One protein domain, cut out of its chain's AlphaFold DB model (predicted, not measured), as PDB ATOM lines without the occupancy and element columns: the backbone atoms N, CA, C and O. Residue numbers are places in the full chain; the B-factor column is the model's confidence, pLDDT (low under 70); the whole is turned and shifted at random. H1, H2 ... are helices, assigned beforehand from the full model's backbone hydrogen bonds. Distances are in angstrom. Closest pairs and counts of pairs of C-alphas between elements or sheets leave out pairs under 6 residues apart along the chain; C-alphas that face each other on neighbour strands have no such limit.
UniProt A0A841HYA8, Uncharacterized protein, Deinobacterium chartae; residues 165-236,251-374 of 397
ATOM      1  N   LEU A 165     226.923 162.838 116.918       82.50
ATOM      2  CA  LEU A 165     227.893 163.143 117.974       82.50
ATOM      3  C   LEU A 165     229.334 162.813 117.556       82.50
ATOM      4  O   LEU A 165     230.238 163.606 117.802       82.50
ATOM      5  N   GLU A 166     229.563 161.683 116.885       84.44
ATOM      6  CA  GLU A 166     230.896 161.292 116.412       84.44
ATOM      7  C   GLU A 166     231.474 162.282 115.386       84.44
ATOM      8  O   GLU A 166     232.622 162.728 115.514       84.44
ATOM      9  N   GLN A 167     230.673 162.647 114.384       81.69
ATOM     10  CA  GLN A 167     231.059 163.582 113.328       81.69
ATOM     11  C   GLN A 167     231.314 164.976 113.905       81.69
ATOM     12  O   GLN A 167     232.320 165.616 113.603       81.69
ATOM     13  N   VAL A 168     230.417 165.416 114.784       82.44
ATOM     14  CA  VAL A 168     230.443 166.715 115.453       82.44
ATOM     15  C   VAL A 168     231.683 166.846 116.345       82.44
ATOM     16  O   VAL A 168     232.370 167.867 116.288       82.44
ATOM     17  N   LEU A 169     232.033 165.795 117.096       86.88
ATOM     18  CA  LEU A 169     233.268 165.748 117.884       86.88
ATOM     19  C   LEU A 169     234.512 165.804 116.997       86.88
ATOM     20  O   LEU A 169     235.419 166.580 117.282       86.88
ATOM     21  N   SER A 170     234.543 165.024 115.917       82.06
ATOM     22  CA  SER A 170     235.704 164.946 115.021       82.06
ATOM     23  C   SER A 170     235.955 166.245 114.248       82.06
ATOM     24  O   SER A 170     237.098 166.550 113.921       82.06
ATOM     25  N   ALA A 171     234.903 167.013 113.950       78.94
ATOM     26  CA  ALA A 171     234.998 168.240 113.159       78.94
ATOM     27  C   ALA A 171     235.473 169.463 113.957       78.94
ATOM     28  O   ALA A 171     236.021 170.394 113.372       78.94
ATOM     29  N   ARG A 172     235.226 169.499 115.274       82.50
ATOM     30  CA  ARG A 172     235.491 170.682 116.115       82.50
ATOM     31  C   ARG A 172     236.562 170.478 117.178       82.50
ATOM     32  O   ARG A 172     236.870 171.418 117.909       82.50
ATOM     33  N   SER A 173     237.100 169.270 117.314       84.06
ATOM     34  CA  SER A 173     238.087 168.982 118.345       84.06
ATOM     35  C   SER A 173     239.406 169.733 118.104       84.06
ATOM     36  O   SER A 173     239.872 169.794 116.967       84.06
ATOM     37  N   PRO A 174     240.064 170.260 119.161       82.75
ATOM     38  CA  PRO A 174     241.347 170.965 119.035       82.75
ATOM     39  C   PRO A 174     242.471 170.103 118.450       82.75
ATOM     40  O   PRO A 174     243.452 170.621 117.927       82.75
ATOM     41  N   VAL A 175     242.330 168.783 118.569       85.12
ATOM     42  CA  VAL A 175     243.204 167.766 117.979       85.12
ATOM     43  C   VAL A 175     242.344 166.653 117.402       85.12
ATOM     44  O   VAL A 175     241.175 166.526 117.761       85.12
ATOM     45  N   ARG A 176     242.917 165.783 116.569       85.38
ATOM     46  CA  ARG A 176     242.196 164.611 116.063       85.38
ATOM     47  C   ARG A 176     241.734 163.704 117.212       85.38
ATOM     48  O   ARG A 176     242.530 163.337 118.084       85.38
ATOM     49  N   LEU A 177     240.459 163.332 117.168       87.62
ATOM     50  CA  LEU A 177     239.839 162.343 118.048       87.62
ATOM     51  C   LEU A 177     239.499 161.070 117.268       87.62
ATOM     52  O   LEU A 177     239.389 161.096 116.041       87.62
ATOM     53  N   ALA A 178     239.281 159.974 117.990       90.50
ATOM     54  CA  ALA A 178     238.704 158.743 117.449       90.50
ATOM     55  C   ALA A 178     237.421 158.355 118.215       90.50
ATOM     56  O   ALA A 178     237.364 157.286 118.837       90.50
ATOM     57  N   PRO A 179     236.376 159.209 118.186       91.00
ATOM     58  CA  PRO A 179     235.199 159.031 119.024       91.00
ATOM     59  C   PRO A 179     234.451 157.730 118.722       91.00
ATOM     60  O   PRO A 179     234.007 157.085 119.666       91.00
ATOM     61  N   GLY A 180     234.393 157.264 117.468       90.25
ATOM     62  CA  GLY A 180     233.773 155.976 117.130       90.25
ATOM     63  C   GLY A 180     234.456 154.778 117.792       90.25
ATOM     64  O   GLY A 180     233.788 153.866 118.284       90.25
ATOM     65  N   ALA A 181     235.788 154.800 117.910       91.75
ATOM     66  CA  ALA A 181     236.529 153.738 118.587       91.75
ATOM     67  C   ALA A 181     236.283 153.732 120.102       91.75
ATOM     68  O   ALA A 181     236.205 152.663 120.713       91.75
ATOM     69  N   VAL A 182     236.136 154.911 120.711       95.69
ATOM     70  CA  VAL A 182     235.866 155.051 122.145       95.69
ATOM     71  C   VAL A 182     234.408 154.730 122.465       95.69
ATOM     72  O   VAL A 182     234.139 153.849 123.280       95.69
ATOM     73  N   LEU A 183     233.461 155.411 121.817       92.94
ATOM     74  CA  LEU A 183     232.027 155.276 122.079       92.94
ATOM     75  C   LEU A 183     231.517 153.884 121.690       92.94
ATOM     76  O   LEU A 183     230.824 153.254 122.489       92.94
ATOM     77  N   GLY A 184     231.979 153.330 120.563       92.12
ATOM     78  CA  GLY A 184     231.682 151.950 120.163       92.12
ATOM     79  C   GLY A 184     232.188 150.888 121.152       92.12
ATOM     80  O   GLY A 184     231.685 149.767 121.174       92.12
ATOM     81  N   ASN A 185     233.142 151.237 122.025       95.81
ATOM     82  CA  ASN A 185     233.664 150.368 123.083       95.81
ATOM     83  C   ASN A 185     233.343 150.870 124.503       95.81
ATOM     84  O   ASN A 185     233.894 150.344 125.472       95.81
ATOM     85  N   ALA A 186     232.430 151.833 124.666       96.06
ATOM     86  CA  ALA A 186     232.167 152.520 125.935       96.06
ATOM     87  C   ALA A 186     231.868 151.564 127.106       96.06
ATOM     88  O   ALA A 186     232.414 151.720 128.202       96.06
ATOM     89  N   ARG A 187     231.057 150.521 126.871       96.75
ATOM     90  CA  ARG A 187     230.737 149.501 127.891       96.75
ATOM     91  C   ARG A 187     231.966 148.694 128.303       96.75
ATOM     92  O   ARG A 187     232.156 148.425 129.488       96.75
ATOM     93  N   TRP A 188     232.809 148.321 127.340       97.38
ATOM     94  CA  TRP A 188     234.038 147.575 127.612       97.38
ATOM     95  C   TRP A 188     235.069 148.428 128.337       97.38
ATOM     96  O   TRP A 188     235.698 147.927 129.265       97.38
ATOM     97  N   ILE A 189     235.180 149.708 127.982       98.44
ATOM     98  CA  ILE A 189     236.034 150.679 128.670       98.44
ATOM     99  C   ILE A 189     235.600 150.819 130.129       98.44
ATOM    100  O   ILE A 189     236.428 150.641 131.018       98.44
ATOM    101  N   MET A 190     234.310 151.050 130.396       97.75
ATOM    102  CA  MET A 190     233.802 151.125 131.771       97.75
ATOM    103  C   MET A 190     234.060 149.839 132.555       97.75
ATOM    104  O   MET A 190     234.539 149.883 133.687       97.75
ATOM    105  N   ARG A 191     233.772 148.678 131.958       97.56
ATOM    106  CA  ARG A 191     233.974 147.387 132.623       97.56
ATOM    107  C   ARG A 191     235.450 147.139 132.937       97.56
ATOM    108  O   ARG A 191     235.762 146.699 134.040       97.56
ATOM    109  N   ALA A 192     236.348 147.421 131.996       98.00
ATOM    110  CA  ALA A 192     237.785 147.253 132.185       98.00
ATOM    111  C   ALA A 192     238.344 148.233 133.223       98.00
ATOM    112  O   ALA A 192     239.139 147.836 134.073       98.00
ATOM    113  N   ALA A 193     237.888 149.485 133.201       97.62
ATOM    114  CA  ALA A 193     238.260 150.506 134.173       97.62
ATOM    115  C   ALA A 193     237.859 150.094 135.595       97.62
ATOM    116  O   ALA A 193     238.689 150.121 136.499       97.62
ATOM    117  N   ASN A 194     236.635 149.590 135.771       96.81
ATOM    118  CA  ASN A 194     236.169 149.066 137.054       96.81
ATOM    119  C   ASN A 194     236.996 147.857 137.512       96.81
ATOM    120  O   ASN A 194     237.429 147.810 138.661       96.81
ATOM    121  N   ALA A 195     237.265 146.904 136.613       97.31
ATOM    122  CA  ALA A 195     238.063 145.716 136.924       97.31
ATOM    123  C   ALA A 195     239.518 146.055 137.303       97.31
ATOM    124  O   ALA A 195     240.140 145.345 138.086       97.31
ATOM    125  N   THR A 196     240.055 147.152 136.767       97.06
ATOM    126  CA  THR A 196     241.433 147.610 137.014       97.06
ATOM    127  C   THR A 196     241.521 148.741 138.040       97.06
ATOM    128  O   THR A 196     242.624 149.169 138.374       97.06
ATOM    129  N   ARG A 197     240.378 149.188 138.579       96.38
ATOM    130  CA  ARG A 197     240.247 150.292 139.547       96.38
ATOM    131  C   ARG A 197     240.886 151.599 139.058       96.38
ATOM    132  O   ARG A 197     241.505 152.333 139.830       96.38
ATOM    133  N   LEU A 198     240.720 151.875 137.766       96.62
ATOM    134  CA  LEU A 198     241.174 153.086 137.084       96.62
ATOM    135  C   LEU A 198     239.979 153.971 136.694       96.62
ATOM    136  O   LEU A 198     238.883 153.453 136.475       96.62
ATOM    137  N   PRO A 199     240.168 155.291 136.525       97.38
ATOM    138  CA  PRO A 199     239.154 156.138 135.912       97.38
ATOM    139  C   PRO A 199     238.930 155.724 134.453       97.38
ATOM    140  O   PRO A 199     239.882 155.608 133.678       97.38
ATOM    141  N   HIS A 200     237.678 155.529 134.037       98.12
ATOM    142  CA  HIS A 200     237.376 155.089 132.668       98.12
ATOM    143  C   HIS A 200     237.786 156.108 131.607       98.12
ATOM    144  O   HIS A 200     238.151 155.711 130.503       98.12
ATOM    145  N   GLY A 201     237.802 157.401 131.951       98.00
ATOM    146  CA  GLY A 201     238.337 158.445 131.083       98.00
ATOM    147  C   GLY A 201     239.793 158.196 130.679       98.00
ATOM    148  O   GLY A 201     240.150 158.429 129.532       98.00
ATOM    149  N   VAL A 202     240.623 157.646 131.572       98.25
ATOM    150  CA  VAL A 202     242.043 157.364 131.293       98.25
ATOM    151  C   VAL A 202     242.191 156.288 130.221       98.25
ATOM    152  O   VAL A 202     242.909 156.487 129.243       98.25
ATOM    153  N   LEU A 203     241.469 155.170 130.358       98.00
ATOM    154  CA  LEU A 203     241.480 154.113 129.342       98.00
ATOM    155  C   LEU A 203     240.887 154.604 128.017       98.00
ATOM    156  O   LEU A 203     241.422 154.288 126.958       98.00
ATOM    157  N   ALA A 204     239.827 155.413 128.064       98.31
ATOM    158  CA  ALA A 204     239.242 156.022 126.874       98.31
ATOM    159  C   ALA A 204     240.221 156.952 126.143       98.31
ATOM    160  O   ALA A 204     240.309 156.898 124.922       98.31
ATOM    161  N   ALA A 205     240.983 157.771 126.873       97.75
ATOM    162  CA  ALA A 205     241.982 158.665 126.293       97.75
ATOM    163  C   ALA A 205     243.124 157.910 125.609       97.75
ATOM    164  O   ALA A 205     243.573 158.326 124.544       97.75
ATOM    165  N   ILE A 206     243.559 156.793 126.199       95.75
ATOM    166  CA  ILE A 206     244.547 155.898 125.588       95.75
ATOM    167  C   ILE A 206     243.993 155.328 124.280       95.75
ATOM    168  O   ILE A 206     244.626 155.472 123.242       95.75
ATOM    169  N   VAL A 207     242.784 154.751 124.303       96.44
ATOM    170  CA  VAL A 207     242.130 154.246 123.082       96.44
ATOM    171  C   VAL A 207     242.034 155.336 122.020       96.44
ATOM    172  O   VAL A 207     242.389 155.101 120.870       96.44
ATOM    173  N   ASP A 208     241.582 156.532 122.393       95.00
ATOM    174  CA  ASP A 208     241.457 157.643 121.458       95.00
ATOM    175  C   ASP A 208     242.805 158.009 120.832       95.00
ATOM    176  O   ASP A 208     242.904 158.093 119.613       95.00
ATOM    177  N   ASN A 209     243.855 158.174 121.641       89.12
ATOM    178  CA  ASN A 209     245.182 158.509 121.141       89.12
ATOM    179  C   ASN A 209     245.728 157.439 120.184       89.12
ATOM    180  O   ASN A 209     246.208 157.784 119.102       89.12
ATOM    181  N   GLU A 210     245.616 156.159 120.544       86.94
ATOM    182  CA  GLU A 210     246.090 155.059 119.700       86.94
ATOM    183  C   GLU A 210     245.328 154.983 118.371       86.94
ATOM    184  O   GLU A 210     245.919 154.751 117.315       86.94
ATOM    185  N   GLN A 211     244.015 155.216 118.391       87.31
ATOM    186  CA  GLN A 211     243.180 155.110 117.194       87.31
ATOM    187  C   GLN A 211     243.225 156.373 116.324       87.31
ATOM    188  O   GLN A 211     243.234 156.280 115.099       87.31
ATOM    189  N   ALA A 212     243.333 157.561 116.918       78.31
ATOM    190  CA  ALA A 212     243.536 158.802 116.175       78.31
ATOM    191  C   ALA A 212     244.919 158.819 115.496       78.31
ATOM    192  O   ALA A 212     245.037 159.237 114.340       78.31
ATOM    193  N   GLY A 213     245.951 158.310 116.183       60.69
ATOM    194  CA  GLY A 213     247.296 158.134 115.634       60.69
ATOM    195  C   GLY A 213     247.355 157.054 114.553       60.69
ATOM    196  O   GLY A 213     247.958 157.272 113.499       60.69
ATOM    197  N   SER A 214     246.669 155.921 114.749       54.09
ATOM    198  CA  SER A 214     246.622 154.854 113.746       54.09
ATOM    199  C   SER A 214     245.970 155.328 112.451       54.09
ATOM    200  O   SER A 214     246.508 155.038 111.392       54.09
ATOM    201  N   GLN A 215     244.894 156.123 112.483       50.97
ATOM    202  CA  GLN A 215     244.269 156.660 111.266       50.97
ATOM    203  C   GLN A 215     245.175 157.633 110.486       50.97
ATOM    204  O   GLN A 215     245.041 157.764 109.269       50.97
ATOM    205  N   GLN A 216     246.109 158.315 111.155       42.81
ATOM    206  CA  GLN A 216     247.142 159.126 110.500       42.81
ATOM    207  C   GLN A 216     248.211 158.234 109.857       42.81
ATOM    208  O   GLN A 216     248.602 158.458 108.710       42.81
ATOM    209  N   VAL A 217     248.608 157.165 110.555       41.09
ATOM    210  CA  VAL A 217     249.479 156.129 109.999       41.09
ATOM    211  C   VAL A 217     248.780 155.402 108.852       41.09
ATOM    212  O   VAL A 217     249.425 155.205 107.849       41.09
ATOM    213  N   TYR A 218     247.483 155.091 108.881       34.97
ATOM    214  CA  TYR A 218     246.750 154.474 107.765       34.97
ATOM    215  C   TYR A 218     246.595 155.401 106.549       34.97
ATOM    216  O   TYR A 218     246.432 154.896 105.445       34.97
ATOM    217  N   GLY A 219     246.715 156.725 106.690       33.38
ATOM    218  CA  GLY A 219     246.795 157.630 105.536       33.38
ATOM    219  C   GLY A 219     248.101 157.473 104.743       33.38
ATOM    220  O   GLY A 219     248.093 157.495 103.517       33.38
ATOM    221  N   ILE A 220     249.221 157.246 105.438       35.38
ATOM    222  CA  ILE A 220     250.569 157.117 104.848       35.38
ATOM    223  C   ILE A 220     250.917 155.638 104.582       35.38
ATOM    224  O   ILE A 220     251.402 155.255 103.520       35.38
ATOM    225  N   ALA A 221     250.598 154.777 105.539       34.28
ATOM    226  CA  ALA A 221     250.719 153.333 105.498       34.28
ATOM    227  C   ALA A 221     249.596 152.665 104.705       34.28
ATOM    228  O   ALA A 221     249.806 151.548 104.282       34.28
ATOM    229  N   GLY A 222     248.444 153.281 104.431       30.89
ATOM    230  CA  GLY A 222     247.421 152.693 103.549       30.89
ATOM    231  C   GLY A 222     247.951 152.457 102.131       30.89
ATOM    232  O   GLY A 222     247.726 151.396 101.552       30.89
ATOM    233  N   ALA A 223     248.781 153.380 101.635       38.00
ATOM    234  CA  ALA A 223     249.518 153.215 100.383       38.00
ATOM    235  C   ALA A 223     250.621 152.137 100.478       38.00
ATOM    236  O   ALA A 223     250.836 151.386  99.529       38.00
ATOM    237  N   MET A 224     251.294 152.004 101.629       35.91
ATOM    238  CA  MET A 224     252.346 150.993 101.838       35.91
ATOM    239  C   MET A 224     251.811 149.590 102.156       35.91
ATOM    240  O   MET A 224     252.430 148.600 101.784       35.91
ATOM    241  N   ARG A 225     250.667 149.491 102.831       35.72
ATOM    242  CA  ARG A 225     250.030 148.261 103.313       35.72
ATOM    243  C   ARG A 225     249.244 147.596 102.195       35.72
ATOM    244  O   ARG A 225     249.341 146.393 102.056       35.72
ATOM    245  N   SER A 226     248.625 148.365 101.295       37.62
ATOM    246  CA  SER A 226     248.131 147.840 100.013       37.62
ATOM    247  C   SER A 226     249.245 147.131  99.222       37.62
ATOM    248  O   SER A 226     249.035 146.043  98.686       37.62
ATOM    249  N   PHE A 227     250.458 147.692  99.210       41.22
ATOM    250  CA  PHE A 227     251.607 147.091  98.530       41.22
ATOM    251  C   PHE A 227     252.190 145.895  99.307       41.22
ATOM    252  O   PHE A 227     252.450 144.844  98.723       41.22
ATOM    253  N   ALA A 228     252.349 146.024 100.627       36.56
ATOM    254  CA  ALA A 228     252.910 144.987 101.492       36.56
ATOM    255  C   ALA A 228     251.967 143.791 101.684       36.56
ATOM    256  O   ALA A 228     252.446 142.665 101.667       36.56
ATOM    257  N   ASP A 229     250.653 143.996 101.784       36.09
ATOM    258  CA  ASP A 229     249.658 142.923 101.899       36.09
ATOM    259  C   ASP A 229     249.523 142.162 100.570       36.09
ATOM    260  O   ASP A 229     249.415 140.939 100.578       36.09
ATOM    261  N   THR A 230     249.656 142.836  99.418       40.84
ATOM    262  CA  THR A 230     249.692 142.171  98.097       40.84
ATOM    263  C   THR A 230     250.940 141.286  97.931       40.84
ATOM    264  O   THR A 230     250.885 140.236  97.288       40.84
ATOM    265  N   VAL A 231     252.067 141.669  98.542       37.97
ATOM    266  CA  VAL A 231     253.321 140.889  98.532       37.97
ATOM    267  C   VAL A 231     253.307 139.784  99.597       37.97
ATOM    268  O   VAL A 231     253.666 138.641  99.310       37.97
ATOM    269  N   ALA A 232     252.844 140.083 100.811       35.28
ATOM    270  CA  ALA A 232     252.783 139.152 101.932       35.28
ATOM    271  C   ALA A 232     251.735 138.055 101.720       35.28
ATOM    272  O   ALA A 232     252.014 136.903 102.039       35.28
ATOM    273  N   TRP A 233     250.588 138.360 101.102       36.50
ATOM    274  CA  TRP A 233     249.594 137.348 100.726       36.50
ATOM    275  C   TRP A 233     250.153 136.363  99.686       36.50
ATOM    276  O   TRP A 233     249.969 135.155  99.819       36.50
ATOM    277  N   ARG A 234     250.954 136.848  98.721       36.72
ATOM    278  CA  ARG A 234     251.662 135.988  97.753       36.72
ATOM    279  C   ARG A 234     252.817 135.193  98.363       36.72
ATOM    280  O   ARG A 234     253.146 134.134  97.849       36.72
ATOM    281  N   THR A 235     253.427 135.668  99.448       31.11
ATOM    282  CA  THR A 235     254.551 134.969 100.104       31.11
ATOM    283  C   THR A 235     254.065 133.946 101.136       31.11
ATOM    284  O   THR A 235     254.638 132.866 101.253       31.11
ATOM    285  N   ALA A 236     252.960 134.231 101.832       33.22
ATOM    286  CA  ALA A 236     252.353 133.331 102.812       33.22
ATOM    287  C   ALA A 236     251.706 132.085 102.180       33.22
ATOM    288  O   ALA A 236     251.649 131.045 102.828       33.22
ATOM    289  N   THR A 251     252.536 145.388 119.270       65.38
ATOM    290  CA  THR A 251     251.295 145.900 119.841       65.38
ATOM    291  C   THR A 251     250.080 145.398 119.061       65.38
ATOM    292  O   THR A 251     250.119 145.272 117.833       65.38
ATOM    293  N   VAL A 252     248.997 145.075 119.771       71.19
ATOM    294  CA  VAL A 252     247.766 144.511 119.197       71.19
ATOM    295  C   VAL A 252     246.544 145.245 119.748       71.19
ATOM    296  O   VAL A 252     246.512 145.628 120.917       71.19
ATOM    297  N   GLY A 253     245.512 145.393 118.915       74.38
ATOM    298  CA  GLY A 253     244.159 145.753 119.336       74.38
ATOM    299  C   GLY A 253     243.933 147.230 119.676       74.38
ATOM    300  O   GLY A 253     244.688 148.117 119.276       74.38
ATOM    301  N   LEU A 254     242.826 147.474 120.379       79.44
ATOM    302  CA  LEU A 254     242.206 148.791 120.560       79.44
ATOM    303  C   LEU A 254     243.124 149.828 121.232       79.44
ATOM    304  O   LEU A 254     243.113 150.990 120.844       79.44
ATOM    305  N   ALA A 255     243.935 149.403 122.197       81.88
ATOM    306  CA  ALA A 255     244.863 150.243 122.949       81.88
ATOM    307  C   ALA A 255     246.332 149.844 122.710       81.88
ATOM    308  O   ALA A 255     247.150 149.995 123.611       81.88
ATOM    309  N   GLN A 256     246.643 149.256 121.543       83.00
ATOM    310  CA  GLN A 256     248.009 148.889 121.134       83.00
ATOM    311  C   GLN A 256     248.800 148.152 122.237       83.00
ATOM    312  O   GLN A 256     249.972 148.410 122.494       83.00
ATOM    313  N   MET A 257     248.159 147.192 122.902       86.81
ATOM    314  CA  MET A 257     248.764 146.465 124.015       86.81
ATOM    315  C   MET A 257     249.854 145.501 123.527       86.81
ATOM    316  O   MET A 257     249.643 144.747 122.575       86.81
ATOM    317  N   SER A 258     251.009 145.496 124.199       84.88
ATOM    318  CA  SER A 258     252.129 144.589 123.907       84.88
ATOM    319  C   SER A 258     251.794 143.151 124.310       84.88
ATOM    320  O   SER A 258     251.465 142.888 125.468       84.88
ATOM    321  N   TRP A 259     251.917 142.198 123.381       84.75
ATOM    322  CA  TRP A 259     251.710 140.780 123.707       84.75
ATOM    323  C   TRP A 259     252.748 140.275 124.717       84.75
ATOM    324  O   TRP A 259     252.416 139.463 125.576       84.75
ATOM    325  N   LYS A 260     253.985 140.791 124.656       87.56
ATOM    326  CA  LYS A 260     255.067 140.413 125.572       87.56
ATOM    327  C   LYS A 260     254.747 140.868 126.989       87.56
ATOM    328  O   LYS A 260     254.841 140.082 127.927       87.56
ATOM    329  N   ASP A 261     254.300 142.113 127.130       87.19
ATOM    330  CA  ASP A 261     253.925 142.651 128.435       87.19
ATOM    331  C   ASP A 261     252.667 141.979 128.975       87.19
ATOM    332  O   ASP A 261     252.490 141.940 130.185       87.19
ATOM    333  N   ALA A 262     251.772 141.479 128.113       91.00
ATOM    334  CA  ALA A 262     250.563 140.775 128.537       91.00
ATOM    335  C   ALA A 262     250.884 139.455 129.257       91.00
ATOM    336  O   ALA A 262     250.261 139.161 130.274       91.00
ATOM    337  N   LEU A 263     251.886 138.700 128.793       93.19
ATOM    338  CA  LEU A 263     252.284 137.422 129.407       93.19
ATOM    339  C   LEU A 263     252.775 137.585 130.857       93.19
ATOM    340  O   LEU A 263     252.570 136.699 131.680       93.19
ATOM    341  N   GLY A 264     253.364 138.734 131.196       92.56
ATOM    342  CA  GLY A 264     253.921 139.009 132.525       92.56
ATOM    343  C   GLY A 264     252.933 139.546 133.567       92.56
ATOM    344  O   GLY A 264     253.373 140.097 134.569       92.56
ATOM    345  N   GLN A 265     251.613 139.483 133.342       95.19
ATOM    346  CA  GLN A 265     250.631 140.155 134.224       95.19
ATOM    347  C   GLN A 265     249.763 139.224 135.065       95.19
ATOM    348  O   GLN A 265     248.837 139.711 135.714       95.19
ATOM    349  N   ARG A 266     250.029 137.914 135.053       95.56
ATOM    350  CA  ARG A 266     249.178 136.907 135.705       95.56
ATOM    351  C   ARG A 266     248.892 137.249 137.170       95.56
ATOM    352  O   ARG A 266     247.730 137.372 137.541       95.56
ATOM    353  N   GLU A 267     249.930 137.531 137.949       95.94
ATOM    354  CA  GLU A 267     249.805 137.866 139.375       95.94
ATOM    355  C   GLU A 267     248.931 139.108 139.613       95.94
ATOM    356  O   GLU A 267     248.076 139.126 140.496       95.94
ATOM    357  N   ARG A 268     249.065 140.148 138.776       95.56
ATOM    358  CA  ARG A 268     248.206 141.342 138.869       95.56
ATOM    359  C   ARG A 268     246.756 141.052 138.501       95.56
ATOM    360  O   ARG A 268     245.868 141.699 139.055       95.56
ATOM    361  N   PHE A 269     246.512 140.138 137.565       96.69
ATOM    362  CA  PHE A 269     245.165 139.709 137.191       96.69
ATOM    363  C   PHE A 269     244.497 138.931 138.322       96.69
ATOM    364  O   PHE A 269     243.338 139.204 138.636       96.69
ATOM    365  N   GLU A 270     245.238 138.019 138.948       95.94
ATOM    366  CA  GLU A 270     244.794 137.247 140.108       95.94
ATOM    367  C   GLU A 270     244.494 138.166 141.294       95.94
ATOM    368  O   GLU A 270     243.387 138.121 141.827       95.94
ATOM    369  N   ALA A 271     245.411 139.084 141.621       96.12
ATOM    370  CA  ALA A 271     245.214 140.070 142.681       96.12
ATOM    371  C   ALA A 271     243.961 140.931 142.448       96.12
ATOM    372  O   ALA A 271     243.198 141.181 143.372       96.12
ATOM    373  N   LEU A 272     243.700 141.358 141.208       95.00
ATOM    374  CA  LEU A 272     242.508 142.147 140.868       95.00
ATOM    375  C   LEU A 272     241.219 141.318 140.741       95.00
ATOM    376  O   LEU A 272     240.152 141.893 140.519       95.00
ATOM    377  N   GLY A 273     241.291 139.987 140.825       95.25
ATOM    378  CA  GLY A 273     240.149 139.106 140.581       95.25
ATOM    379  C   GLY A 273     239.605 139.200 139.149       95.25
ATOM    380  O   GLY A 273     238.416 138.963 138.912       95.25
ATOM    381  N   ILE A 274     240.445 139.573 138.178       95.88
ATOM    382  CA  ILE A 274     240.038 139.715 136.780       95.88
ATOM    383  C   ILE A 274     239.769 138.338 136.177       95.88
ATOM    384  O   ILE A 274     240.628 137.461 136.162       95.88
ATOM    385  N   ARG A 275     238.594 138.182 135.561       90.38
ATOM    386  CA  ARG A 275     238.234 136.988 134.788       90.38
ATOM    387  C   ARG A 275     238.115 137.314 133.304       90.38
ATOM    388  O   ARG A 275     237.322 138.172 132.912       90.38
ATOM    389  N   LEU A 276     238.880 136.594 132.481       89.69
ATOM    390  CA  LEU A 276     238.892 136.729 131.018       89.69
ATOM    391  C   LEU A 276     237.837 135.852 130.320       89.69
ATOM    392  O   LEU A 276     237.581 136.031 129.131       89.69
ATOM    393  N   GLY A 277     237.224 134.906 131.044       86.44
ATOM    394  CA  GLY A 277     236.321 133.895 130.471       86.44
ATOM    395  C   GLY A 277     237.040 132.830 129.632       86.44
ATOM    396  O   GLY A 277     236.390 132.002 129.007       86.44
ATOM    397  N   VAL A 278     238.371 132.872 129.617       89.62
ATOM    398  CA  VAL A 278     239.302 131.920 129.006       89.62
ATOM    399  C   VAL A 278     240.552 131.838 129.895       89.62
ATOM    400  O   VAL A 278     240.753 132.752 130.708       89.62
ATOM    401  N   PRO A 279     241.389 130.793 129.765       92.69
ATOM    402  CA  PRO A 279     242.669 130.723 130.465       92.69
ATOM    403  C   PRO A 279     243.566 131.938 130.188       92.69
ATOM    404  O   PRO A 279     243.491 132.554 129.121       92.69
ATOM    405  N   PHE A 280     244.421 132.277 131.156       96.31
ATOM    406  CA  PHE A 280     245.441 133.309 130.976       96.31
ATOM    407  C   PHE A 280     246.438 132.862 129.889       96.31
ATOM    408  O   PHE A 280     246.848 131.702 129.915       96.31
ATOM    409  N   PRO A 281     246.830 133.730 128.936       95.19
ATOM    410  CA  PRO A 281     247.694 133.324 127.832       95.19
ATOM    411  C   PRO A 281     249.093 132.944 128.330       95.19
ATOM    412  O   PRO A 281     249.671 133.638 129.162       95.19
ATOM    413  N   GLU A 282     249.645 131.865 127.783       93.69
ATOM    414  CA  GLU A 282     250.982 131.353 128.121       93.69
ATOM    415  C   GLU A 282     251.963 131.481 126.953       93.69
ATOM    416  O   GLU A 282     253.176 131.451 127.139       93.69
ATOM    417  N   THR A 283     251.441 131.665 125.737       91.75
ATOM    418  CA  THR A 283     252.238 131.805 124.513       91.75
ATOM    419  C   THR A 283     251.930 133.107 123.782       91.75
ATOM    420  O   THR A 283     250.850 133.686 123.927       91.75
ATOM    421  N   GLU A 284     252.859 133.556 122.932       88.94
ATOM    422  CA  GLU A 284     252.652 134.721 122.061       88.94
ATOM    423  C   GLU A 284     251.379 134.580 121.214       88.94
ATOM    424  O   GLU A 284     250.584 135.518 121.135       88.94
ATOM    425  N   ALA A 285     251.153 133.410 120.609       89.00
ATOM    426  CA  ALA A 285     249.987 133.168 119.761       89.00
ATOM    427  C   ALA A 285     248.672 133.332 120.539       89.00
ATOM    428  O   ALA A 285     247.750 134.002 120.069       89.00
ATOM    429  N   GLN A 286     248.606 132.785 121.757       91.75
ATOM    430  CA  GLN A 286     247.448 132.935 122.640       91.75
ATOM    431  C   GLN A 286     247.252 134.392 123.070       91.75
ATOM    432  O   GLN A 286     246.131 134.897 123.020       91.75
ATOM    433  N   ALA A 287     248.332 135.088 123.445       91.38
ATOM    434  CA  ALA A 287     248.277 136.494 123.831       91.38
ATOM    435  C   ALA A 287     247.775 137.368 122.673       91.38
ATOM    436  O   ALA A 287     246.837 138.141 122.850       91.38
ATOM    437  N   ARG A 288     248.326 137.204 121.465       87.25
ATOM    438  CA  ARG A 288     247.888 137.942 120.273       87.25
ATOM    439  C   ARG A 288     246.422 137.678 119.947       87.25
ATOM    440  O   ARG A 288     245.681 138.637 119.756       87.25
ATOM    441  N   ALA A 289     245.993 136.415 119.929       88.44
ATOM    442  CA  ALA A 289     244.601 136.054 119.660       88.44
ATOM    443  C   ALA A 289     243.642 136.674 120.688       88.44
ATOM    444  O   ALA A 289     242.583 137.198 120.338       88.44
ATOM    445  N   LEU A 290     244.036 136.671 121.961       91.25
ATOM    446  CA  LEU A 290     243.237 137.231 123.039       91.25
ATOM    447  C   LEU A 290     243.157 138.761 122.978       91.25
ATOM    448  O   LEU A 290     242.079 139.323 123.170       91.25
ATOM    449  N   LEU A 291     244.267 139.434 122.667       91.12
ATOM    450  CA  LEU A 291     244.356 140.896 122.597       91.12
ATOM    451  C   LEU A 291     243.564 141.517 121.436       91.12
ATOM    452  O   LEU A 291     243.384 142.734 121.432       91.12
ATOM    453  N   VAL A 292     243.044 140.725 120.493       88.06
ATOM    454  CA  VAL A 292     242.063 141.200 119.496       88.06
ATOM    455  C   VAL A 292     240.706 141.503 120.147       88.06
ATOM    456  O   VAL A 292     239.964 142.358 119.668       88.06
ATOM    457  N   ARG A 293     240.364 140.841 121.262       91.00
ATOM    458  CA  ARG A 293     239.078 141.037 121.949       91.00
ATOM    459  C   ARG A 293     239.108 142.363 122.729       91.00
ATOM    460  O   ARG A 293     239.965 142.500 123.606       91.00
ATOM    461  N   PRO A 294     238.163 143.304 122.511       92.75
ATOM    462  CA  PRO A 294     238.229 144.644 123.105       92.75
ATOM    463  C   PRO A 294     238.377 144.650 124.628       92.75
ATOM    464  O   PRO A 294     239.264 145.309 125.161       92.75
ATOM    465  N   TYR A 295     237.561 143.864 125.336       95.38
ATOM    466  CA  TYR A 295     237.636 143.784 126.796       95.38
ATOM    467  C   TYR A 295     238.987 143.254 127.287       95.38
ATOM    468  O   TYR A 295     239.579 143.847 128.183       95.38
ATOM    469  N   ALA A 296     239.502 142.175 126.688       95.44
ATOM    470  CA  ALA A 296     240.790 141.620 127.090       95.44
ATOM    471  C   ALA A 296     241.917 142.633 126.847       95.44
ATOM    472  O   ALA A 296     242.705 142.889 127.752       95.44
ATOM    473  N   ASN A 297     241.932 143.272 125.673       95.00
ATOM    474  CA  ASN A 297     242.886 144.326 125.342       95.00
ATOM    475  C   ASN A 297     242.899 145.443 126.397       95.00
ATOM    476  O   ASN A 297     243.941 145.750 126.965       95.00
ATOM    477  N   LEU A 298     241.719 145.979 126.720       97.50
ATOM    478  CA  LEU A 298     241.552 147.065 127.684       97.50
ATOM    479  C   LEU A 298     241.977 146.675 129.100       97.50
ATOM    480  O   LEU A 298     242.577 147.484 129.803       97.50
ATOM    481  N   VAL A 299     241.683 145.448 129.532       97.69
ATOM    482  CA  VAL A 299     242.042 144.991 130.878       97.69
ATOM    483  C   VAL A 299     243.542 144.721 131.003       97.69
ATOM    484  O   VAL A 299     244.130 145.091 132.017       97.69
ATOM    485  N   PHE A 300     244.191 144.162 129.975       97.31
ATOM    486  CA  PHE A 300     245.655 144.055 129.944       97.31
ATOM    487  C   PHE A 300     246.324 145.432 129.931       97.31
ATOM    488  O   PHE A 300     247.293 145.644 130.663       97.31
ATOM    489  N   THR A 301     245.787 146.388 129.170       96.12
ATOM    490  CA  THR A 301     246.268 147.776 129.178       96.12
ATOM    491  C   THR A 301     246.112 148.414 130.556       96.12
ATOM    492  O   THR A 301     247.072 148.973 131.083       96.12
ATOM    493  N   GLY A 302     244.937 148.297 131.182       96.94
ATOM    494  CA  GLY A 302     244.694 148.857 132.512       96.94
ATOM    495  C   GLY A 302     245.536 148.197 133.606       96.94
ATOM    496  O   GLY A 302     246.075 148.887 134.466       96.94
ATOM    497  N   SER A 303     245.739 146.879 133.548       96.75
ATOM    498  CA  SER A 303     246.618 146.163 134.481       96.75
ATOM    499  C   SER A 303     248.090 146.567 134.321       96.75
ATOM    500  O   SER A 303     248.768 146.787 135.327       96.75
ATOM    501  N   ARG A 304     248.590 146.730 133.084       94.75
ATOM    502  CA  ARG A 304     249.937 147.277 132.836       94.75
ATOM    503  C   ARG A 304     250.065 148.676 133.420       94.75
ATOM    504  O   ARG A 304     251.023 148.946 134.139       94.75
ATOM    505  N   LEU A 305     249.088 149.537 133.138       94.62
ATOM    506  CA  LEU A 305     249.109 150.911 133.610       94.62
ATOM    507  C   LEU A 305     249.113 150.984 135.138       94.62
ATOM    508  O   LEU A 305     249.888 151.743 135.709       94.62
ATOM    509  N   ARG A 306     248.318 150.149 135.810       94.19
ATOM    510  CA  ARG A 306     248.326 150.055 137.272       94.19
ATOM    511  C   ARG A 306     249.707 149.691 137.818       94.19
ATOM    512  O   ARG A 306     250.121 150.276 138.806       94.19
ATOM    513  N   GLY A 307     250.443 148.797 137.152       92.50
ATOM    514  CA  GLY A 307     251.829 148.492 137.519       92.50
ATOM    515  C   GLY A 307     252.728 149.734 137.528       92.50
ATOM    516  O   GLY A 307     253.454 149.952 138.494       92.50
ATOM    517  N   TYR A 308     252.628 150.586 136.502       90.56
ATOM    518  CA  TYR A 308     253.366 151.854 136.463       90.56
ATOM    519  C   TYR A 308     252.902 152.843 137.535       90.56
ATOM    520  O   TYR A 308     253.727 153.493 138.164       90.56
ATOM    521  N   LEU A 309     251.594 152.956 137.764       91.88
ATOM    522  CA  LEU A 309     251.048 153.892 138.749       91.88
ATOM    523  C   LEU A 309     251.344 153.473 140.195       91.88
ATOM    524  O   LEU A 309     251.545 154.341 141.043       91.88
ATOM    525  N   ASN A 310     251.401 152.167 140.472       93.06
ATOM    526  CA  ASN A 310     251.856 151.646 141.760       93.06
ATOM    527  C   ASN A 310     253.326 152.011 141.979       93.06
ATOM    528  O   ASN A 310     253.643 152.602 143.003       93.06
ATOM    529  N   ALA A 311     254.185 151.771 140.981       89.94
ATOM    530  CA  ALA A 311     255.592 152.160 141.048       89.94
ATOM    531  C   ALA A 311     255.776 153.677 141.233       89.94
ATOM    532  O   ALA A 311     256.599 154.099 142.029       89.94
ATOM    533  N   LEU A 312     254.974 154.505 140.553       87.88
ATOM    534  CA  LEU A 312     255.001 155.966 140.711       87.88
ATOM    535  C   LEU A 312     254.592 156.433 142.119       87.88
ATOM    536  O   LEU A 312     254.947 157.538 142.523       87.88
ATOM    537  N   SER A 313     253.797 155.634 142.827       88.00
ATOM    538  CA  SER A 313     253.277 155.967 144.158       88.00
ATOM    539  C   SER A 313     254.045 155.269 145.283       88.00
ATOM    540  O   SER A 313     253.574 155.313 146.416       88.00
ATOM    541  N   ASP A 314     255.159 154.597 144.960       90.19
ATOM    542  CA  ASP A 314     255.908 153.708 145.860       90.19
ATOM    543  C   ASP A 314     255.014 152.665 146.568       90.19
ATOM    544  O   ASP A 314     255.269 152.241 147.695       90.19
ATOM    545  N   ASP A 315     253.937 152.240 145.896       91.69
ATOM    546  CA  ASP A 315     253.022 151.204 146.372       91.69
ATOM    547  C   ASP A 315     253.530 149.804 145.988       91.69
ATOM    548  O   ASP A 315     254.242 149.613 144.999       91.69
ATOM    549  N   ASP A 316     253.045 148.786 146.706       93.56
ATOM    550  CA  ASP A 316     253.229 147.384 146.328       93.56
ATOM    551  C   ASP A 316     252.806 147.124 144.853       93.56
ATOM    552  O   ASP A 316     251.730 147.574 144.428       93.56
ATOM    553  N   PRO A 317     253.588 146.374 144.045       90.12
ATOM    554  CA  PRO A 317     253.280 146.115 142.632       90.12
ATOM    555  C   PRO A 317     251.918 145.451 142.370       90.12
ATOM    556  O   PRO A 317     251.379 145.559 141.262       90.12
ATOM    557  N   LEU A 318     251.347 144.777 143.371       94.06
ATOM    558  CA  LEU A 318     250.035 144.138 143.332       94.06
ATOM    559  C   LEU A 318     248.943 144.965 144.035       94.06
ATOM    560  O   LEU A 318     247.763 144.657 143.843       94.06
ATOM    561  N   SER A 319     249.280 146.069 144.720       94.69
ATOM    562  CA  SER A 319     248.362 146.968 145.446       94.69
ATOM    563  C   SER A 319     247.075 147.294 144.687       94.69
ATOM    564  O   SER A 319     247.093 147.947 143.644       94.69
ATOM    565  N   MET A 320     245.929 146.889 145.239       92.75
ATOM    566  CA  MET A 320     244.594 147.099 144.660       92.75
ATOM    567  C   MET A 320     243.975 148.466 144.998       92.75
ATOM    568  O   MET A 320     242.764 148.665 144.815       92.75
ATOM    569  N   ARG A 321     244.758 149.398 145.551       92.88
ATOM    570  CA  ARG A 321     244.263 150.736 145.875       92.88
ATOM    571  C   ARG A 321     243.781 151.424 144.586       92.88
ATOM    572  O   ARG A 321     244.503 151.409 143.590       92.88
ATOM    573  N   PRO A 322     242.565 151.999 144.559       93.50
ATOM    574  CA  PRO A 322     242.099 152.715 143.379       93.50
ATOM    575  C   PRO A 322     242.979 153.927 143.066       93.50
ATOM    576  O   PRO A 322     243.230 154.758 143.939       93.50
ATOM    577  N   HIS A 323     243.364 154.086 141.800       93.19
ATOM    578  CA  HIS A 323     244.080 155.274 141.323       93.19
ATOM    579  C   HIS A 323     243.088 156.374 140.939       93.19
ATOM    580  O   HIS A 323     242.922 156.709 139.769       93.19
ATOM    581  N   ALA A 324     242.391 156.913 141.940       88.88
ATOM    582  CA  ALA A 324     241.302 157.878 141.755       88.88
ATOM    583  C   ALA A 324     241.764 159.345 141.635       88.88
ATOM    584  O   ALA A 324     240.940 160.236 141.429       88.88
ATOM    585  N   SER A 325     243.065 159.617 141.776       93.94
ATOM    586  CA  SER A 325     243.603 160.975 141.654       93.94
ATOM    587  C   SER A 325     243.352 161.544 140.258       93.94
ATOM    588  O   SER A 325     243.601 160.888 139.248       93.94
ATOM    589  N   ALA A 326     242.941 162.811 140.180       96.12
ATOM    590  CA  ALA A 326     242.827 163.507 138.901       96.12
ATOM    591  C   ALA A 326     244.182 163.650 138.183       96.12
ATOM    592  O   ALA A 326     244.214 163.810 136.967       96.12
ATOM    593  N   TRP A 327     245.303 163.518 138.902       96.00
ATOM    594  CA  TRP A 327     246.631 163.467 138.285       96.00
ATOM    595  C   TRP A 327     246.792 162.267 137.340       96.00
ATOM    596  O   TRP A 327     247.470 162.377 136.319       96.00
ATOM    597  N   THR A 328     246.084 161.161 137.601       96.94
ATOM    598  CA  THR A 328     246.073 159.955 136.757       96.94
ATOM    599  C   THR A 328     245.582 160.227 135.332       96.94
ATOM    600  O   THR A 328     245.933 159.493 134.414       96.94
ATOM    601  N   TYR A 329     244.841 161.314 135.109       97.94
ATOM    602  CA  TYR A 329     244.386 161.736 133.781       97.94
ATOM    603  C   TYR A 329     245.558 162.155 132.891       97.94
ATOM    604  O   TYR A 329     245.509 161.935 131.687       97.94
ATOM    605  N   PHE A 330     246.618 162.704 133.487       96.94
ATOM    606  CA  PHE A 330     247.846 163.075 132.791       96.94
ATOM    607  C   PHE A 330     248.863 161.928 132.800       96.94
ATOM    608  O   PHE A 330     249.322 161.493 131.742       96.94
ATOM    609  N   VAL A 331     249.180 161.384 133.983       95.38
ATOM    610  CA  VAL A 331     250.226 160.352 134.083       95.38
ATOM    611  C   VAL A 331     249.801 159.025 133.459       95.38
ATOM    612  O   VAL A 331     250.642 158.304 132.939       95.38
ATOM    613  N   GLY A 332     248.503 158.715 133.432       94.19
ATOM    614  CA  GLY A 332     247.982 157.494 132.824       94.19
ATOM    615  C   GLY A 332     248.388 157.348 131.349       94.19
ATOM    616  O   GLY A 332     249.131 156.428 130.998       94.19
ATOM    617  N   PRO A 333     247.955 158.280 130.482       92.50
ATOM    618  CA  PRO A 333     248.374 158.322 129.084       92.50
ATOM    619  C   PRO A 333     249.893 158.466 128.901       92.50
ATOM    620  O   PRO A 333     250.449 157.835 128.002       92.50
ATOM    621  N   ALA A 334     250.577 159.240 129.754       86.88
ATOM    622  CA  ALA A 334     252.030 159.422 129.669       86.88
ATOM    623  C   ALA A 334     252.791 158.095 129.818       86.88
ATOM    624  O   ALA A 334     253.561 157.713 128.936       86.88
ATOM    625  N   TRP A 335     252.524 157.358 130.899       88.12
ATOM    626  CA  TRP A 335     253.164 156.072 131.187       88.12
ATOM    627  C   TRP A 335     252.769 154.977 130.199       88.12
ATOM    628  O   TRP A 335     253.560 154.074 129.939       88.12
ATOM    629  N   HIS A 336     251.564 155.037 129.629       87.94
ATOM    630  CA  HIS A 336     251.178 154.103 128.577       87.94
ATOM    631  C   HIS A 336     252.029 154.282 127.312       87.94
ATOM    632  O   HIS A 336     252.515 153.295 126.760       87.94
ATOM    633  N   ASN A 337     252.223 155.528 126.870       86.19
ATOM    634  CA  ASN A 337     252.897 155.821 125.608       86.19
ATOM    635  C   ASN A 337     254.423 155.771 125.711       86.19
ATOM    636  O   ASN A 337     255.071 155.125 124.890       86.19
ATOM    637  N   ASN A 338     255.003 156.444 126.707       80.81
ATOM    638  CA  ASN A 338     256.449 156.512 126.862       80.81
ATOM    639  C   ASN A 338     256.851 156.540 128.348       80.81
ATOM    640  O   ASN A 338     257.011 157.620 128.923       80.81
ATOM    641  N   PRO A 339     257.051 155.358 128.967       81.81
ATOM    642  CA  PRO A 339     257.502 155.250 130.352       81.81
ATOM    643  C   PRO A 339     258.796 156.012 130.650       81.81
ATOM    644  O   PRO A 339     258.914 156.557 131.737       81.81
ATOM    645  N   ALA A 340     259.743 156.077 129.704       76.75
ATOM    646  CA  ALA A 340     261.036 156.729 129.924       76.75
ATOM    647  C   ALA A 340     260.886 158.251 130.079       76.75
ATOM    648  O   ALA A 340     261.380 158.828 131.046       76.75
ATOM    649  N   LEU A 341     260.129 158.892 129.182       78.25
ATOM    650  CA  LEU A 341     259.820 160.322 129.305       78.25
ATOM    651  C   LEU A 341     258.950 160.599 130.538       78.25
ATOM    652  O   LEU A 341     259.197 161.548 131.282       78.25
ATOM    653  N   ALA A 342     257.956 159.741 130.793       77.31
ATOM    654  CA  ALA A 342     257.074 159.885 131.947       77.31
ATOM    655  C   ALA A 342     257.837 159.788 133.282       77.31
ATOM    656  O   ALA A 342     257.573 160.580 134.187       77.31
ATOM    657  N   SER A 343     258.811 158.875 133.399       81.38
ATOM    658  CA  SER A 343     259.646 158.732 134.600       81.38
ATOM    659  C   SER A 343     260.570 159.925 134.844       81.38
ATOM    660  O   SER A 343     260.851 160.250 135.992       81.38
ATOM    661  N   SER A 344     260.992 160.614 133.784       81.38
ATOM    662  CA  SER A 344     261.832 161.816 133.870       81.38
ATOM    663  C   SER A 344     261.037 163.089 134.204       81.38
ATOM    664  O   SER A 344     261.614 164.170 134.343       81.38
ATOM    665  N   GLY A 345     259.710 162.980 134.352       86.25
ATOM    666  CA  GLY A 345     258.816 164.112 134.606       86.25
ATOM    667  C   GLY A 345     258.614 165.017 133.390       86.25
ATOM    668  O   GLY A 345     258.233 166.179 133.546       86.25
ATOM    669  N   GLU A 346     258.892 164.500 132.195       87.25
ATOM    670  CA  GLU A 346     258.810 165.234 130.937       87.25
ATOM    671  C   GLU A 346     257.373 165.309 130.419       87.25
ATOM    672  O   GLU A 346     256.505 164.499 130.762       87.25
ATOM    673  N   THR A 347     257.113 166.298 129.573       87.19
ATOM    674  CA  THR A 347     255.790 166.570 129.012       87.19
ATOM    675  C   THR A 347     255.847 166.480 127.492       87.19
ATOM    676  O   THR A 347     256.810 166.878 126.848       87.19
ATOM    677  N   PHE A 348     254.812 165.893 126.893       86.06
ATOM    678  CA  PHE A 348     254.741 165.674 125.448       86.06
ATOM    679  C   PHE A 348     253.285 165.607 124.981       86.06
ATOM    680  O   PHE A 348     252.375 165.333 125.768       86.06
ATOM    681  N   ALA A 349     253.060 165.837 123.685       84.56
ATOM    682  CA  ALA A 349     251.722 166.017 123.113       84.56
ATOM    683  C   ALA A 349     250.741 164.870 123.429       84.56
ATOM    684  O   ALA A 349     249.568 165.125 123.699       84.56
ATOM    685  N   TYR A 350     251.201 163.612 123.440       85.38
ATOM    686  CA  TYR A 350     250.348 162.464 123.771       85.38
ATOM    687  C   TYR A 350     249.811 162.551 125.209       85.38
ATOM    688  O   TYR A 350     248.607 162.396 125.425       85.38
ATOM    689  N   ALA A 351     250.685 162.823 126.184       87.62
ATOM    690  CA  ALA A 351     250.320 162.949 127.595       87.62
ATOM    691  C   ALA A 351     249.431 164.176 127.844       87.62
ATOM    692  O   ALA A 351     248.392 164.070 128.496       87.62
ATOM    693  N   TRP A 352     249.803 165.315 127.251       92.38
ATOM    694  CA  TRP A 352     249.054 166.566 127.340       92.38
ATOM    695  C   TRP A 352     247.616 166.414 126.839       92.38
ATOM    696  O   TRP A 352     246.657 166.670 127.563       92.38
ATOM    697  N   ASN A 353     247.449 165.925 125.607       94.06
ATOM    698  CA  ASN A 353     246.125 165.707 125.029       94.06
ATOM    699  C   ASN A 353     245.379 164.571 125.740       94.06
ATOM    700  O   ASN A 353     244.156 164.618 125.862       94.06
ATOM    701  N   GLY A 354     246.107 163.574 126.253       95.25
ATOM    702  CA  GLY A 354     245.560 162.488 127.058       95.25
ATOM    703  C   GLY A 354     244.799 162.985 128.289       95.25
ATOM    704  O   GLY A 354     243.703 162.490 128.547       95.25
ATOM    705  N   PHE A 355     245.306 164.011 128.982       98.31
ATOM    706  CA  PHE A 355     244.612 164.629 130.118       98.31
ATOM    707  C   PHE A 355     243.218 165.146 129.741       98.31
ATOM    708  O   PHE A 355     242.219 164.774 130.365       98.31
ATOM    709  N   PHE A 356     243.132 165.961 128.688       98.12
ATOM    710  CA  PHE A 356     241.868 166.565 128.263       98.12
ATOM    711  C   PHE A 356     240.903 165.538 127.677       98.12
ATOM    712  O   PHE A 356     239.720 165.545 128.021       98.12
ATOM    713  N   LYS A 357     241.402 164.595 126.868       98.00
ATOM    714  CA  LYS A 357     240.608 163.460 126.374       98.00
ATOM    715  C   LYS A 357     240.058 162.631 127.532       98.00
ATOM    716  O   LYS A 357     238.888 162.255 127.516       98.00
ATOM    717  N   ALA A 358     240.851 162.398 128.577       98.38
ATOM    718  CA  ALA A 358     240.391 161.659 129.743       98.38
ATOM    719  C   ALA A 358     239.307 162.431 130.501       98.38
ATOM    720  O   ALA A 358     238.292 161.848 130.883       98.38
ATOM    721  N   ALA A 359     239.475 163.745 130.677       98.06
ATOM    722  CA  ALA A 359     238.484 164.598 131.329       98.06
ATOM    723  C   ALA A 359     237.160 164.662 130.546       98.06
ATOM    724  O   ALA A 359     236.086 164.624 131.161       98.06
ATOM    725  N   LEU A 360     237.242 164.702 129.213       97.00
ATOM    726  CA  LEU A 360     236.114 164.633 128.286       97.00
ATOM    727  C   LEU A 360     235.374 163.297 128.416       97.00
ATOM    728  O   LEU A 360     234.187 163.267 128.747       97.00
ATOM    729  N   TYR A 361     236.068 162.177 128.208       97.44
ATOM    730  CA  TYR A 361     235.439 160.856 128.185       97.44
ATOM    731  C   TYR A 361     234.958 160.382 129.553       97.44
ATOM    732  O   TYR A 361     233.985 159.628 129.625       97.44
ATOM    733  N   GLN A 362     235.556 160.877 130.643       97.06
ATOM    734  CA  GLN A 362     235.041 160.643 131.990       97.06
ATOM    735  C   GLN A 362     233.575 161.084 132.121       97.06
ATOM    736  O   GLN A 362     232.788 160.401 132.776       97.06
ATOM    737  N   ARG A 363     233.210 162.198 131.474       94.25
ATOM    738  CA  ARG A 363     231.857 162.773 131.481       94.25
ATOM    739  C   ARG A 363     230.984 162.209 130.368       94.25
ATOM    740  O   ARG A 363     229.829 161.860 130.610       94.25
ATOM    741  N   LEU A 364     231.549 162.100 129.166       94.19
ATOM    742  CA  LEU A 364     230.800 161.754 127.963       94.19
ATOM    743  C   LEU A 364     230.298 160.305 127.977       94.19
ATOM    744  O   LEU A 364     229.137 160.069 127.660       94.19
ATOM    745  N   ILE A 365     231.131 159.338 128.383       95.25
ATOM    746  CA  ILE A 365     230.779 157.906 128.333       95.25
ATOM    747  C   ILE A 365     229.531 157.580 129.175       95.25
ATOM    748  O   ILE A 365     228.607 156.967 128.638       95.25
ATOM    749  N   PRO A 366     229.428 157.996 130.457       94.75
ATOM    750  CA  PRO A 366     228.221 157.748 131.241       94.75
ATOM    751  C   PRO A 366     226.964 158.383 130.636       94.75
ATOM    752  O   PRO A 366     225.899 157.775 130.671       94.75
ATOM    753  N   ALA A 367     227.073 159.595 130.080       91.38
ATOM    754  CA  ALA A 367     225.948 160.274 129.438       91.38
ATOM    755  C   ALA A 367     225.500 159.548 128.159       91.38
ATOM    756  O   ALA A 367     224.309 159.303 127.981       91.38
ATOM    757  N   TYR A 368     226.457 159.138 127.325       91.00
ATOM    758  CA  TYR A 368     226.226 158.356 126.113       91.00
ATOM    759  C   TYR A 368     225.518 157.029 126.417       91.00
ATOM    760  O   TYR A 368     224.471 156.738 125.845       91.00
ATOM    761  N   LEU A 369     226.022 156.257 127.385       91.75
ATOM    762  CA  LEU A 369     225.429 154.965 127.744       91.75
ATOM    763  C   LEU A 369     224.027 155.092 128.352       91.75
ATOM    764  O   LEU A 369     223.194 154.218 128.124       91.75
ATOM    765  N   ARG A 370     223.744 156.167 129.100       90.50
ATOM    766  CA  ARG A 370     222.379 156.455 129.571       90.50
ATOM    767  C   ARG A 370     221.434 156.764 128.411       90.50
ATOM    768  O   ARG A 370     220.313 156.266 128.407       90.50
ATOM    769  N   ALA A 371     221.885 157.538 127.422       86.19
ATOM    770  CA  ALA A 371     221.086 157.850 126.238       86.19
ATOM    771  C   ALA A 371     220.763 156.591 125.413       86.19
ATOM    772  O   ALA A 371     219.618 156.411 125.002       86.19
ATOM    773  N   GLU A 372     221.717 155.661 125.265       79.38
ATOM    774  CA  GLU A 372     221.480 154.365 124.605       79.38
ATOM    775  C   GLU A 372     220.438 153.474 125.308       79.38
ATOM    776  O   GLU A 372     219.912 152.540 124.698       79.38
ATOM    777  N   GLN A 373     220.190 153.701 126.600       76.50
ATOM    778  CA  GLN A 373     219.259 152.919 127.418       76.50
ATOM    779  C   GLN A 373     217.883 153.585 127.563       76.50
ATOM    780  O   GLN A 373     216.953 152.944 128.054       76.50
ATOM    781  N   GLY A 374     217.746 154.849 127.144       63.84
ATOM    782  CA  GLY A 374     216.536 155.646 127.316       63.84
ATOM    783  C   GLY A 374     215.341 155.179 126.465       63.84
ATOM    784  O   GLY A 374     215.516 154.460 125.478       63.84
TER     785      GLY A 374
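AT A GLANCE: This is residues 165 to 236 and 251 to 374 of the 397 residues of an uncharacterized protein of Deinobacterium chartae (UniProt A0A841HYA8). A compact body of mostly crossed helices packs round the first part of the longest helix, H4, whose residues 217 to 236 stick out as an arm, turned by a kink of 70 degrees near residue 222. H11 crosses that first part on one side, with H3 and H8 on the other; H5, H6 and H7 lie beyond H8, and H1 sits at the edge past H2. The printed part has 196 residues with eleven named helices, H1 to H11 in chain order, and no named strand: the class is all helix. It is compact, with a radius of gyration of the C-alphas of 17.1 A and spans of 49 by 43 by 43 A.

HOW THE PARTS SIT: Begin at H4, residues 200 to 236. H11, residues 349 to 373, touches H4 with H4's residues 200 to 209 alone, about perpendicular at 79 degrees; the closest C-alphas, those of Gly 201 and Ala 358, are 4.0 A apart. H9, residues 328 to 337, touches H4 at a shallow tilt of 18 degrees, the same way, closest at C-alphas 202 and 329, 5.5 A. H3, residues 186 to 196, touches H4, closest at C-alphas 193 and 200, 4.9 A. H8, residues 294 to 312, touches H3 at a steep tilt of 40 degrees, the same way, closest at C-alphas 192 and 299, 5.0 A. H2, residues 179 to 183, touches H4 at C-alphas 182 and 204, 5.9 A, and H1, residues 165 to 172, touches H2 at C-alphas 166 and 179, 5.5 A. H5, residues 259 to 263, touches H7, residues 284 to 291, at C-alphas 259 and 287, 5.5 A. H6, residues 266 to 271, is close to H8 but not clearly touching, at C-alphas 268 and 303, 6.7 A. H10, residues 339 to 343, touches H9 at C-alphas 335 and 342, 5.5 A. O i to N i+4 pairs are within hydrogen-bond range throughout the helices except in H4 (28 of 33), H9 (5 of 6) and H11 (17 of 21).

IN THESE COORDINATES: Find C-alpha 200 at (237.376, 155.089, 132.668); from there H4 runs 39.9 A to C-alpha 236 at (252.353, 133.331, 102.812). H11 covers 35.3 A and ends with C-alpha 373 at (219.259, 152.919, 127.418). H8 measures 26.8 A.

THE WHOLE: Residues 237 to 250 are not printed, and C-alphas 236 and 251 are 21.2 A apart across this cut. The links H6 to H7 and H8 to H9 are long. The model's pLDDT is under 70 at residues 213 to 236, 251 and 374.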